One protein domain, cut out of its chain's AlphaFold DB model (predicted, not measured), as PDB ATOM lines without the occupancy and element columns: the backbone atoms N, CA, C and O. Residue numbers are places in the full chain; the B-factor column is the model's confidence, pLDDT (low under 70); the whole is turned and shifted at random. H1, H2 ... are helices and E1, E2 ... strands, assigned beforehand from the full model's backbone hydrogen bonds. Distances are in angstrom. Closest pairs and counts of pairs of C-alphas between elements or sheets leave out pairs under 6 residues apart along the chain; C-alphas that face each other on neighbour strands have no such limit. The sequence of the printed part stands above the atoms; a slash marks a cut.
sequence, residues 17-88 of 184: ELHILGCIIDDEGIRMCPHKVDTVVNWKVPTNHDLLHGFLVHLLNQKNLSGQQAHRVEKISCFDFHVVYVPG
ATOM      1  N   GLU A  17     -46.538 -16.293 -22.388       88.00
ATOM      2  CA  GLU A  17     -46.615 -16.215 -23.842       88.00
ATOM      3  C   GLU A  17     -47.872 -15.439 -24.238       88.00
ATOM      4  O   GLU A  17     -48.975 -15.756 -23.798       88.00
ATOM      5  N   LEU A  18     -47.722 -14.419 -25.082       86.88
ATOM      6  CA  LEU A  18     -48.814 -13.533 -25.475       86.88
ATOM      7  C   LEU A  18     -48.996 -13.524 -26.995       86.88
ATOM      8  O   LEU A  18     -48.122 -13.085 -27.741       86.88
ATOM      9  N   HIS A  19     -50.165 -13.965 -27.464       83.50
ATOM     10  CA  HIS A  19     -50.508 -13.994 -28.888       83.50
ATOM     11  C   HIS A  19     -51.132 -12.671 -29.348       83.50
ATOM     12  O   HIS A  19     -52.291 -12.379 -29.046       83.50
ATOM     13  N   ILE A  20     -50.401 -11.875 -30.134       82.31
ATOM     14  CA  ILE A  20     -50.877 -10.586 -30.661       82.31
ATOM     15  C   ILE A  20     -50.497 -10.443 -32.136       82.31
ATOM     16  O   ILE A  20     -49.343 -10.610 -32.516       82.31
ATOM     17  N   LEU A  21     -51.481 -10.102 -32.981       78.94
ATOM     18  CA  LEU A  21     -51.294  -9.779 -34.409       78.94
ATOM     19  C   LEU A  21     -50.522 -10.855 -35.210       78.94
ATOM     20  O   LEU A  21     -49.774 -10.555 -36.139       78.94
ATOM     21  N   GLY A  22     -50.709 -12.132 -34.855       75.44
ATOM     22  CA  GLY A  22     -50.044 -13.260 -35.520       75.44
ATOM     23  C   GLY A  22     -48.592 -13.498 -35.088       75.44
ATOM     24  O   GLY A  22     -47.889 -14.272 -35.742       75.44
ATOM     25  N   CYS A  23     -48.168 -12.858 -33.999       79.31
ATOM     26  CA  CYS A  23     -46.903 -13.075 -33.312       79.31
ATOM     27  C   CYS A  23     -47.165 -13.585 -31.884       79.31
ATOM     28  O   CYS A  23     -48.230 -13.337 -31.318       79.31
ATOM     29  N   ILE A  24     -46.187 -14.281 -31.320       87.81
ATOM     30  CA  ILE A  24     -46.109 -14.686 -29.919       87.81
ATOM     31  C   ILE A  24     -45.015 -13.831 -29.282       87.81
ATOM     32  O   ILE A  24     -43.937 -13.683 -29.861       87.81
ATOM     33  N   ILE A  25     -45.318 -13.228 -28.139       89.56
ATOM     34  CA  ILE A  25     -44.367 -12.472 -27.327       89.56
ATOM     35  C   ILE A  25     -44.098 -13.312 -26.083       89.56
ATOM     36  O   ILE A  25     -45.023 -13.533 -25.301       89.56
ATOM     37  N   ASP A  26     -42.873 -13.796 -25.949       90.38
ATOM     38  CA  ASP A  26     -42.378 -14.577 -24.816       90.38
ATOM     39  C   ASP A  26     -41.230 -13.823 -24.114       90.38
ATOM     40  O   ASP A  26     -40.913 -12.672 -24.439       90.38
ATOM     41  N   ASP A  27     -40.628 -14.443 -23.103       90.12
ATOM     42  CA  ASP A  27     -39.437 -13.942 -22.413       90.12
ATOM     43  C   ASP A  27     -38.165 -14.009 -23.280       90.12
ATOM     44  O   ASP A  27     -37.212 -13.265 -23.028       90.12
ATOM     45  N   GLU A  28     -38.162 -14.833 -24.332       87.12
ATOM     46  CA  GLU A  28     -37.081 -14.906 -25.323       87.12
ATOM     47  C   GLU A  28     -37.172 -13.809 -26.403       87.12
ATOM     48  O   GLU A  28     -36.158 -13.458 -27.017       87.12
ATOM     49  N   GLY A  29     -38.355 -13.228 -26.629       86.19
ATOM     50  CA  GLY A  29     -38.568 -12.087 -27.514       86.19
ATOM     51  C   GLY A  29     -39.893 -12.115 -28.286       86.19
ATOM     52  O   GLY A  29     -40.951 -12.482 -27.788       86.19
ATOM     53  N   ILE A  30     -39.857 -11.622 -29.530       85.94
ATOM     54  CA  ILE A  30     -41.024 -11.563 -30.422       85.94
ATOM     55  C   ILE A  30     -40.816 -12.574 -31.543       85.94
ATOM     56  O   ILE A  30     -39.926 -12.402 -32.380       85.94
ATOM     57  N   ARG A  31     -41.670 -13.595 -31.611       83.75
ATOM     58  CA  ARG A  31     -41.621 -14.631 -32.651       83.75
ATOM     59  C   ARG A  31     -42.921 -14.718 -33.431       83.75
ATOM     60  O   ARG A  31     -43.992 -14.359 -32.959       83.75
ATOM     61  N   MET A  32     -42.847 -15.182 -34.672       83.88
ATOM     62  CA  MET A  32     -44.041 -15.431 -35.481       83.88
ATOM     63  C   MET A  32     -44.761 -16.682 -34.963       83.88
ATOM     64  O   MET A  32     -44.096 -17.653 -34.605       83.88
ATOM     65  N   CYS A  33     -46.100 -16.700 -34.976       82.44
ATOM     66  CA  CYS A  33     -46.854 -17.903 -34.608       82.44
ATOM     67  C   CYS A  33     -46.373 -19.133 -35.418       82.44
ATOM     68  O   CYS A  33     -46.399 -19.063 -36.652       82.44
ATOM     69  N   PRO A  34     -46.014 -20.265 -34.776       83.56
ATOM     70  CA  PRO A  34     -45.456 -21.442 -35.445       83.56
ATOM     71  C   PRO A  34     -46.351 -21.961 -36.562       83.56
ATOM     72  O   PRO A  34     -45.901 -22.061 -37.689       83.56
ATOM     73  N   HIS A  35     -47.658 -22.100 -36.315       80.69
ATOM     74  CA  HIS A  35     -48.624 -22.518 -37.339       80.69
ATOM     75  C   HIS A  35     -48.559 -21.648 -38.608       80.69
ATOM     76  O   HIS A  35     -48.739 -22.122 -39.736       80.69
ATOM     77  N   LYS A  36     -48.335 -20.342 -38.447       80.06
ATOM     78  CA  LYS A  36     -48.244 -19.419 -39.576       80.06
ATOM     79  C   LYS A  36     -46.943 -19.624 -40.351       80.06
ATOM     80  O   LYS A  36     -46.962 -19.580 -41.579       80.06
ATOM     81  N   VAL A  37     -45.843 -19.873 -39.643       81.00
ATOM     82  CA  VAL A  37     -44.546 -20.209 -40.241       81.00
ATOM     83  C   VAL A  37     -44.608 -21.574 -40.923       81.00
ATOM     84  O   VAL A  37     -44.242 -21.671 -42.087       81.00
ATOM     85  N   ASP A  38     -45.170 -22.588 -40.270       82.88
ATOM     86  CA  ASP A  38     -45.299 -23.960 -40.769       82.88
ATOM     87  C   ASP A  38     -46.065 -24.026 -42.089       82.88
ATOM     88  O   ASP A  38     -45.707 -24.797 -42.974       82.88
ATOM     89  N   THR A  39     -47.092 -23.189 -42.254       81.44
ATOM     90  CA  THR A  39     -47.860 -23.113 -43.509       81.44
ATOM     91  C   THR A  39     -46.988 -22.641 -44.674       81.44
ATOM     92  O   THR A  39     -47.143 -23.120 -45.795       81.44
ATOM     93  N   VAL A  40     -46.065 -21.711 -44.415       81.38
ATOM     94  CA  VAL A  40     -45.152 -21.168 -45.428       81.38
ATOM     95  C   VAL A  40     -43.959 -22.099 -45.646       81.38
ATOM     96  O   VAL A  40     -43.574 -22.334 -46.786       81.38
ATOM     97  N   VAL A  41     -43.395 -22.658 -44.572       83.75
ATOM     98  CA  VAL A  41     -42.216 -23.537 -44.611       83.75
ATOM     99  C   VAL A  41     -42.539 -24.882 -45.255       83.75
ATOM    100  O   VAL A  41     -41.765 -25.362 -46.079       83.75
ATOM    101  N   ASN A  42     -43.690 -25.476 -44.932       85.00
ATOM    102  CA  ASN A  42     -44.107 -26.758 -45.504       85.00
ATOM    103  C   ASN A  42     -44.816 -26.608 -46.855       85.00
ATOM    104  O   ASN A  42     -45.313 -27.595 -47.409       85.00
ATOM    105  N   TRP A  43     -44.899 -25.390 -47.397       84.44
ATOM    106  CA  TRP A  43     -45.465 -25.189 -48.720       84.44
ATOM    107  C   TRP A  43     -44.601 -25.904 -49.759       84.44
ATOM    108  O   TRP A  43     -43.375 -25.796 -49.763       84.44
ATOM    109  N   LYS A  44     -45.240 -26.645 -50.672       82.94
ATOM    110  CA  LYS A  44     -44.517 -27.321 -51.755       82.94
ATOM    111  C   LYS A  44     -43.786 -26.272 -52.585       82.94
ATOM    112  O   LYS A  44     -44.436 -25.367 -53.106       82.94
ATOM    113  N   VAL A  45     -42.466 -26.417 -52.736       82.69
ATOM    114  CA  VAL A  45     -41.663 -25.525 -53.587       82.69
ATOM    115  C   VAL A  45     -42.340 -25.449 -54.958       82.69
ATOM    116  O   VAL A  45     -42.526 -26.493 -55.593       82.69
ATOM    117  N   PRO A  46     -42.784 -24.258 -55.392       79.56
ATOM    118  CA  PRO A  46     -43.566 -24.142 -56.607       79.56
ATOM    119  C   PRO A  46     -42.664 -24.430 -57.807       79.56
ATOM    120  O   PRO A  46     -41.837 -23.614 -58.197       79.56
ATOM    121  N   THR A  47     -42.817 -25.620 -58.380       82.75
ATOM    122  CA  THR A  47     -42.140 -26.040 -59.616       82.75
ATOM    123  C   THR A  47     -42.957 -25.709 -60.861       82.75
ATOM    124  O   THR A  47     -42.401 -25.573 -61.946       82.75
ATOM    125  N   ASN A  48     -44.271 -25.549 -60.694       85.81
ATOM    126  CA  ASN A  48     -45.219 -25.232 -61.753       85.81
ATOM    127  C   ASN A  48     -45.810 -23.842 -61.537       85.81
ATOM    128  O   ASN A  48     -45.964 -23.392 -60.397       85.81
ATOM    129  N   HIS A  49     -46.213 -23.198 -62.633       80.12
ATOM    130  CA  HIS A  49     -46.872 -21.895 -62.574       80.12
ATOM    131  C   HIS A  49     -48.134 -21.920 -61.695       80.12
ATOM    132  O   HIS A  49     -48.296 -21.030 -60.865       80.12
ATOM    133  N   ASP A  50     -48.962 -22.964 -61.786       80.62
ATOM    134  CA  ASP A  50     -50.193 -23.065 -60.988       80.62
ATOM    135  C   ASP A  50     -49.917 -23.037 -59.477       80.62
ATOM    136  O   ASP A  50     -50.640 -22.406 -58.705       80.62
ATOM    137  N   LEU A  51     -48.833 -23.693 -59.044       83.94
ATOM    138  CA  LEU A  51     -48.412 -23.712 -57.643       83.94
ATOM    139  C   LEU A  51     -47.881 -22.348 -57.197       83.94
ATOM    140  O   LEU A  51     -48.139 -21.935 -56.065       83.94
ATOM    141  N   LEU A  52     -47.163 -21.644 -58.077       84.44
ATOM    142  CA  LEU A  52     -46.677 -20.289 -57.813       84.44
ATOM    143  C   LEU A  52     -47.841 -19.300 -57.711       84.44
ATOM    144  O   LEU A  52     -47.900 -18.507 -56.773       84.44
ATOM    145  N   HIS A  53     -48.794 -19.377 -58.637       81.62
ATOM    146  CA  HIS A  53     -49.999 -18.561 -58.608       81.62
ATOM    147  C   HIS A  53     -50.816 -18.833 -57.340       81.62
ATOM    148  O   HIS A  53     -51.170 -17.897 -56.625       81.62
ATOM    149  N   GLY A  54     -51.034 -20.105 -56.993       83.75
ATOM    150  CA  GLY A  54     -51.707 -20.491 -55.751       83.75
ATOM    151  C   GLY A  54     -51.007 -19.961 -54.496       83.75
ATOM    152  O   GLY A  54     -51.676 -19.489 -53.578       83.75
ATOM    153  N   PHE A  55     -49.671 -19.967 -54.468       85.19
ATOM    154  CA  PHE A  55     -48.890 -19.390 -53.372       85.19
ATOM    155  C   PHE A  55     -49.072 -17.871 -53.258       85.19
ATOM    156  O   PHE A  55     -49.319 -17.363 -52.165       85.19
ATOM    157  N   LEU A  56     -48.994 -17.141 -54.374       82.56
ATOM    158  CA  LEU A  56     -49.172 -15.684 -54.389       82.56
ATOM    159  C   LEU A  56     -50.586 -15.286 -53.960       82.56
ATOM    160  O   LEU A  56     -50.758 -14.394 -53.132       82.56
ATOM    161  N   VAL A  57     -51.600 -15.999 -54.453       82.38
ATOM    162  CA  VAL A  57     -52.994 -15.808 -54.037       82.38
ATOM    163  C   VAL A  57     -53.169 -16.128 -52.552       82.38
ATOM    164  O   VAL A  57     -53.848 -15.382 -51.845       82.38
ATOM    165  N   HIS A  58     -52.556 -17.204 -52.052       83.19
ATOM    166  CA  HIS A  58     -52.577 -17.527 -50.625       83.19
ATOM    167  C   HIS A  58     -51.954 -16.399 -49.794       83.19
ATOM    168  O   HIS A  58     -52.545 -15.997 -48.795       83.19
ATOM    169  N   LEU A  59     -50.806 -15.868 -50.224       80.00
ATOM    170  CA  LEU A  59     -50.069 -14.800 -49.549       80.00
ATOM    171  C   LEU A  59     -50.865 -13.487 -49.484       80.00
ATOM    172  O   LEU A  59     -50.862 -12.828 -48.448       80.00
ATOM    173  N   LEU A  60     -51.588 -13.140 -50.551       79.31
ATOM    174  CA  LEU A  60     -52.431 -11.941 -50.598       79.31
ATOM    175  C   LEU A  60     -53.730 -12.083 -49.783       79.31
ATOM    176  O   LEU A  60     -54.233 -11.094 -49.262       79.31
ATOM    177  N   ASN A  61     -54.256 -13.302 -49.623       80.62
ATOM    178  CA  ASN A  61     -55.514 -13.565 -48.908       80.62
ATOM    179  C   ASN A  61     -55.344 -13.896 -47.411       80.62
ATOM    180  O   ASN A  61     -56.312 -14.282 -46.743       80.62
ATOM    181  N   GLN A  62     -54.136 -13.792 -46.852       75.62
ATOM    182  CA  GLN A  62     -53.906 -14.127 -45.444       75.62
ATOM    183  C   GLN A  62     -54.642 -13.153 -44.508       75.62
ATOM    184  O   GLN A  62     -54.404 -11.951 -44.524       75.62
ATOM    185  N   LYS A  63     -55.496 -13.682 -43.620       68.00
ATOM    186  CA  LYS A  63     -56.272 -12.875 -42.652       68.00
ATOM    187  C   LYS A  63     -55.447 -12.341 -41.473       68.00
ATOM    188  O   LYS A  63     -55.842 -11.366 -40.851       68.00
ATOM    189  N   ASN A  64     -54.323 -12.985 -41.151       68.69
ATOM    190  CA  ASN A  64     -53.463 -12.638 -40.016       68.69
ATOM    191  C   ASN A  64     -52.054 -12.299 -40.512       68.69
ATOM    192  O   ASN A  64     -51.145 -13.130 -40.449       68.69
ATOM    193  N   LEU A  65     -51.874 -11.089 -41.040       67.50
ATOM    194  CA  LEU A  65     -50.587 -10.593 -41.531       67.50
ATOM    195  C   LEU A  65     -49.726 -10.096 -40.363       67.50
ATOM    196  O   LEU A  65     -50.218  -9.464 -39.436       67.50
ATOM    197  N   SER A  66     -48.430 -10.403 -40.403       74.25
ATOM    198  CA  SER A  66     -47.463  -9.844 -39.446       74.25
ATOM    199  C   SER A  66     -47.225  -8.388 -39.812       74.25
ATOM    200  O   SER A  66     -47.319  -8.080 -40.993       74.25
ATOM    201  N   GLY A  67     -46.863  -7.505 -38.878       71.31
ATOM    202  CA  GLY A  67     -46.669  -6.075 -39.170       71.31
ATOM    203  C   GLY A  67     -45.811  -5.796 -40.417       71.31
ATOM    204  O   GLY A  67     -46.195  -4.997 -41.267       71.31
ATOM    205  N   GLN A  68     -44.710  -6.533 -40.609       70.31
ATOM    206  CA  GLN A  68     -43.878  -6.397 -41.814       70.31
ATOM    207  C   GLN A  68     -44.560  -6.910 -43.092       70.31
ATOM    208  O   GLN A  68     -44.412  -6.313 -44.157       70.31
ATOM    209  N   GLN A  69     -45.309  -8.011 -43.004       67.88
ATOM    210  CA  GLN A  69     -46.084  -8.531 -44.134       67.88
ATOM    211  C   GLN A  69     -47.249  -7.600 -44.469       67.88
ATOM    212  O   GLN A  69     -47.487  -7.349 -45.639       67.88
ATOM    213  N   ALA A  70     -47.926  -7.054 -43.459       75.19
ATOM    214  CA  ALA A  70     -49.012  -6.102 -43.606       75.19
ATOM    215  C   ALA A  70     -48.528  -4.836 -44.308       75.19
ATOM    216  O   ALA A  70     -49.166  -4.423 -45.260       75.19
ATOM    217  N   HIS A  71     -47.363  -4.296 -43.939       75.88
ATOM    218  CA  HIS A  71     -46.797  -3.138 -44.633       75.88
ATOM    219  C   HIS A  71     -46.459  -3.435 -46.105       75.88
ATOM    220  O   HIS A  71     -46.742  -2.633 -46.995       75.88
ATOM    221  N   ARG A  72     -45.876  -4.609 -46.391       77.75
ATOM    222  CA  ARG A  72     -45.621  -5.033 -47.780       77.75
ATOM    223  C   ARG A  72     -46.926  -5.200 -48.560       77.75
ATOM    224  O   ARG A  72     -47.017  -4.709 -49.677       77.75
ATOM    225  N   VAL A  73     -47.923  -5.859 -47.973       77.56
ATOM    226  CA  VAL A  73     -49.242  -6.079 -48.584       77.56
ATOM    227  C   VAL A  73     -49.995  -4.763 -48.767       77.56
ATOM    228  O   VAL A  73     -50.588  -4.575 -49.817       77.56
ATOM    229  N   GLU A  74     -49.922  -3.831 -47.820       78.06
ATOM    230  CA  GLU A  74     -50.487  -2.482 -47.919       78.06
ATOM    231  C   GLU A  74     -49.887  -1.745 -49.118       78.06
ATOM    232  O   GLU A  74     -50.618  -1.272 -49.986       78.06
ATOM    233  N   LYS A  75     -48.556  -1.754 -49.240       78.38
ATOM    234  CA  LYS A  75     -47.870  -1.134 -50.377       78.38
ATOM    235  C   LYS A  75     -48.233  -1.787 -51.708       78.38
ATOM    236  O   LYS A  75     -48.382  -1.090 -52.704       78.38
ATOM    237  N   ILE A  76     -48.388  -3.108 -51.722       77.88
ATOM    238  CA  ILE A  76     -48.835  -3.861 -52.898       77.88
ATOM    239  C   ILE A  76     -50.303  -3.536 -53.228       77.88
ATOM    240  O   ILE A  76     -50.634  -3.363 -54.394       77.88
ATOM    241  N   SER A  77     -51.169  -3.381 -52.224       79.38
ATOM    242  CA  SER A  77     -52.603  -3.106 -52.397       79.38
ATOM    243  C   SER A  77     -52.915  -1.727 -52.978       79.38
ATOM    244  O   SER A  77     -54.015  -1.514 -53.472       79.38
ATOM    245  N   CYS A  78     -51.952  -0.798 -52.959       77.94
ATOM    246  CA  CYS A  78     -52.079   0.490 -53.641       77.94
ATOM    247  C   CYS A  78     -52.074   0.375 -55.175       77.94
ATOM    248  O   CYS A  78     -52.320   1.372 -55.849       77.94
ATOM    249  N   PHE A  79     -51.750  -0.797 -55.724       83.25
ATOM    250  CA  PHE A  79     -51.717  -1.041 -57.159       83.25
ATOM    251  C   PHE A  79     -52.895  -1.923 -57.577       83.25
ATOM    252  O   PHE A  79     -53.148  -2.961 -56.967       83.25
ATOM    253  N   ASP A  80     -53.557  -1.560 -58.673       81.38
ATOM    254  CA  ASP A  80     -54.534  -2.422 -59.333       81.38
ATOM    255  C   ASP A  80     -53.789  -3.413 -60.235       81.38
ATOM    256  O   ASP A  80     -53.369  -3.079 -61.346       81.38
ATOM    257  N   PHE A  81     -53.577  -4.639 -59.753       78.81
ATOM    258  CA  PHE A  81     -52.907  -5.687 -60.526       78.81
ATOM    259  C   PHE A  81     -53.664  -7.014 -60.478       78.81
ATOM    260  O   PHE A  81     -54.365  -7.341 -59.522       78.81
ATOM    261  N   HIS A  82     -53.483  -7.806 -61.532       77.62
ATOM    262  CA  HIS A  82     -53.970  -9.174 -61.639       77.62
ATOM    263  C   HIS A  82     -52.769 -10.080 -61.930       77.62
ATOM    264  O   HIS A  82     -51.927  -9.765 -62.770       77.62
ATOM    265  N   VAL A  83     -52.637 -11.184 -61.191       79.56
ATOM    266  CA  VAL A  83     -51.500 -12.101 -61.347       79.56
ATOM    267  C   VAL A  83     -51.838 -13.104 -62.448       79.56
ATOM    268  O   VAL A  83     -52.660 -13.989 -62.244       79.56
ATOM    269  N   VAL A  84     -51.202 -12.981 -63.612       79.75
ATOM    270  CA  VAL A  84     -51.396 -13.891 -64.756       79.75
ATOM    271  C   VAL A  84     -50.064 -14.498 -65.165       79.75
ATOM    272  O   VAL A  84     -49.034 -13.823 -65.165       79.75
ATOM    273  N   TYR A  85     -50.071 -15.790 -65.503       81.38
ATOM    274  CA  TYR A  85     -48.905 -16.392 -66.136       81.38
ATOM    275  C   TYR A  85     -48.715 -15.841 -67.533       81.38
ATOM    276  O   TYR A  85     -49.643 -15.878 -68.337       81.38
ATOM    277  N   VAL A  86     -47.484 -15.486 -67.866       80.31
ATOM    278  CA  VAL A  86     -47.094 -15.296 -69.258       80.31
ATOM    279  C   VAL A  86     -45.943 -16.258 -69.550       80.31
ATOM    280  O   VAL A  86     -44.917 -16.188 -68.862       80.31
ATOM    281  N   PRO A  87     -46.080 -17.172 -70.532       84.94
ATOM    282  CA  PRO A  87     -44.989 -18.044 -70.949       84.94
ATOM    283  C   PRO A  87     -43.747 -17.229 -71.322       84.94
ATOM    284  O   PRO A  87     -43.853 -16.176 -71.945       84.94
ATOM    285  N   GLY A  88     -42.551 -17.732 -71.007       80.50
ATOM    286  CA  GLY A  88     -41.302 -16.974 -71.187       80.50
ATOM    287  C   GLY A  88     -41.061 -16.434 -72.604       80.50
ATOM    288  O   GLY A  88     -40.459 -15.379 -72.755       80.50
TER     289      GLY A  88
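AT A GLANCE: This is residues 17 to 88 of the 184 residues of an uncharacterized protein of Hypholoma sublateritium (strain FD-334 SS-4) (UniProt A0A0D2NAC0). A small sheet of three short strands stands at one end of a loose, open, elongated model. Beyond it the chain zigzags: H1 runs away from the sheet, H2 folds back toward it and H3 runs away again, no two of these helices touching, and residues 78 to 88 trail to the far end with no named element. The printed part has 72 residues, with E1, E2, E3, H1, H2, H3 in that order; the sheet, E1 E2 E3, is antiparallel, and the class is mixed, helices and strands. It is loose, with a radius of gyration of the C-alphas of 14.8 A and spans of 49 by 29 by 17 A.

HOW THE PARTS SIT: E1, residues 18 to 20, and E2, residues 23 to 25, form an antiparallel hairpin at 147 degrees, with N 18 and O 25 2.8 A apart, within hydrogen-bond range. E3, residues 30 to 32, forms a second hairpin with E2 at 151 degrees, where N 24 and O 31 are 2.7 A apart; the three strands are a meander, each the antiparallel neighbour of the one before. H1, residues 34 to 41, is only just not on the sheet, with 4 pairs of C-alphas within 10 A. H2, residues 49 to 60, is apart from H1. H3, residues 67 to 77, is close to H2 but not clearly touching: their closest C-alphas, of Leu 60 and Val 73, are 7.0 A apart. H2 and H3 run opposite ways at a steep tilt of 68 degrees, only just short of about perpendicular. Every O i to N i+4 pair is within hydrogen-bond range in H2 and H3, and 3 of 4 in H1.

IN THESE COORDINATES: E1 begins at C-alpha 18, (-48.814, -13.533, -25.475). H1 measures 9.9 A, H2 16.5 A and H3 14.8 A, ending at C-alpha 77, (-52.603, -3.106, -52.397).

THE WHOLE: The C-alphas farthest apart, of Asp 27 and Pro 87, are 49.0 A apart. The printed part has no cut, and no link is long. Mean pLDDT of the printed part is 80.8; residues 63 to 65 and residue 69 are under 70.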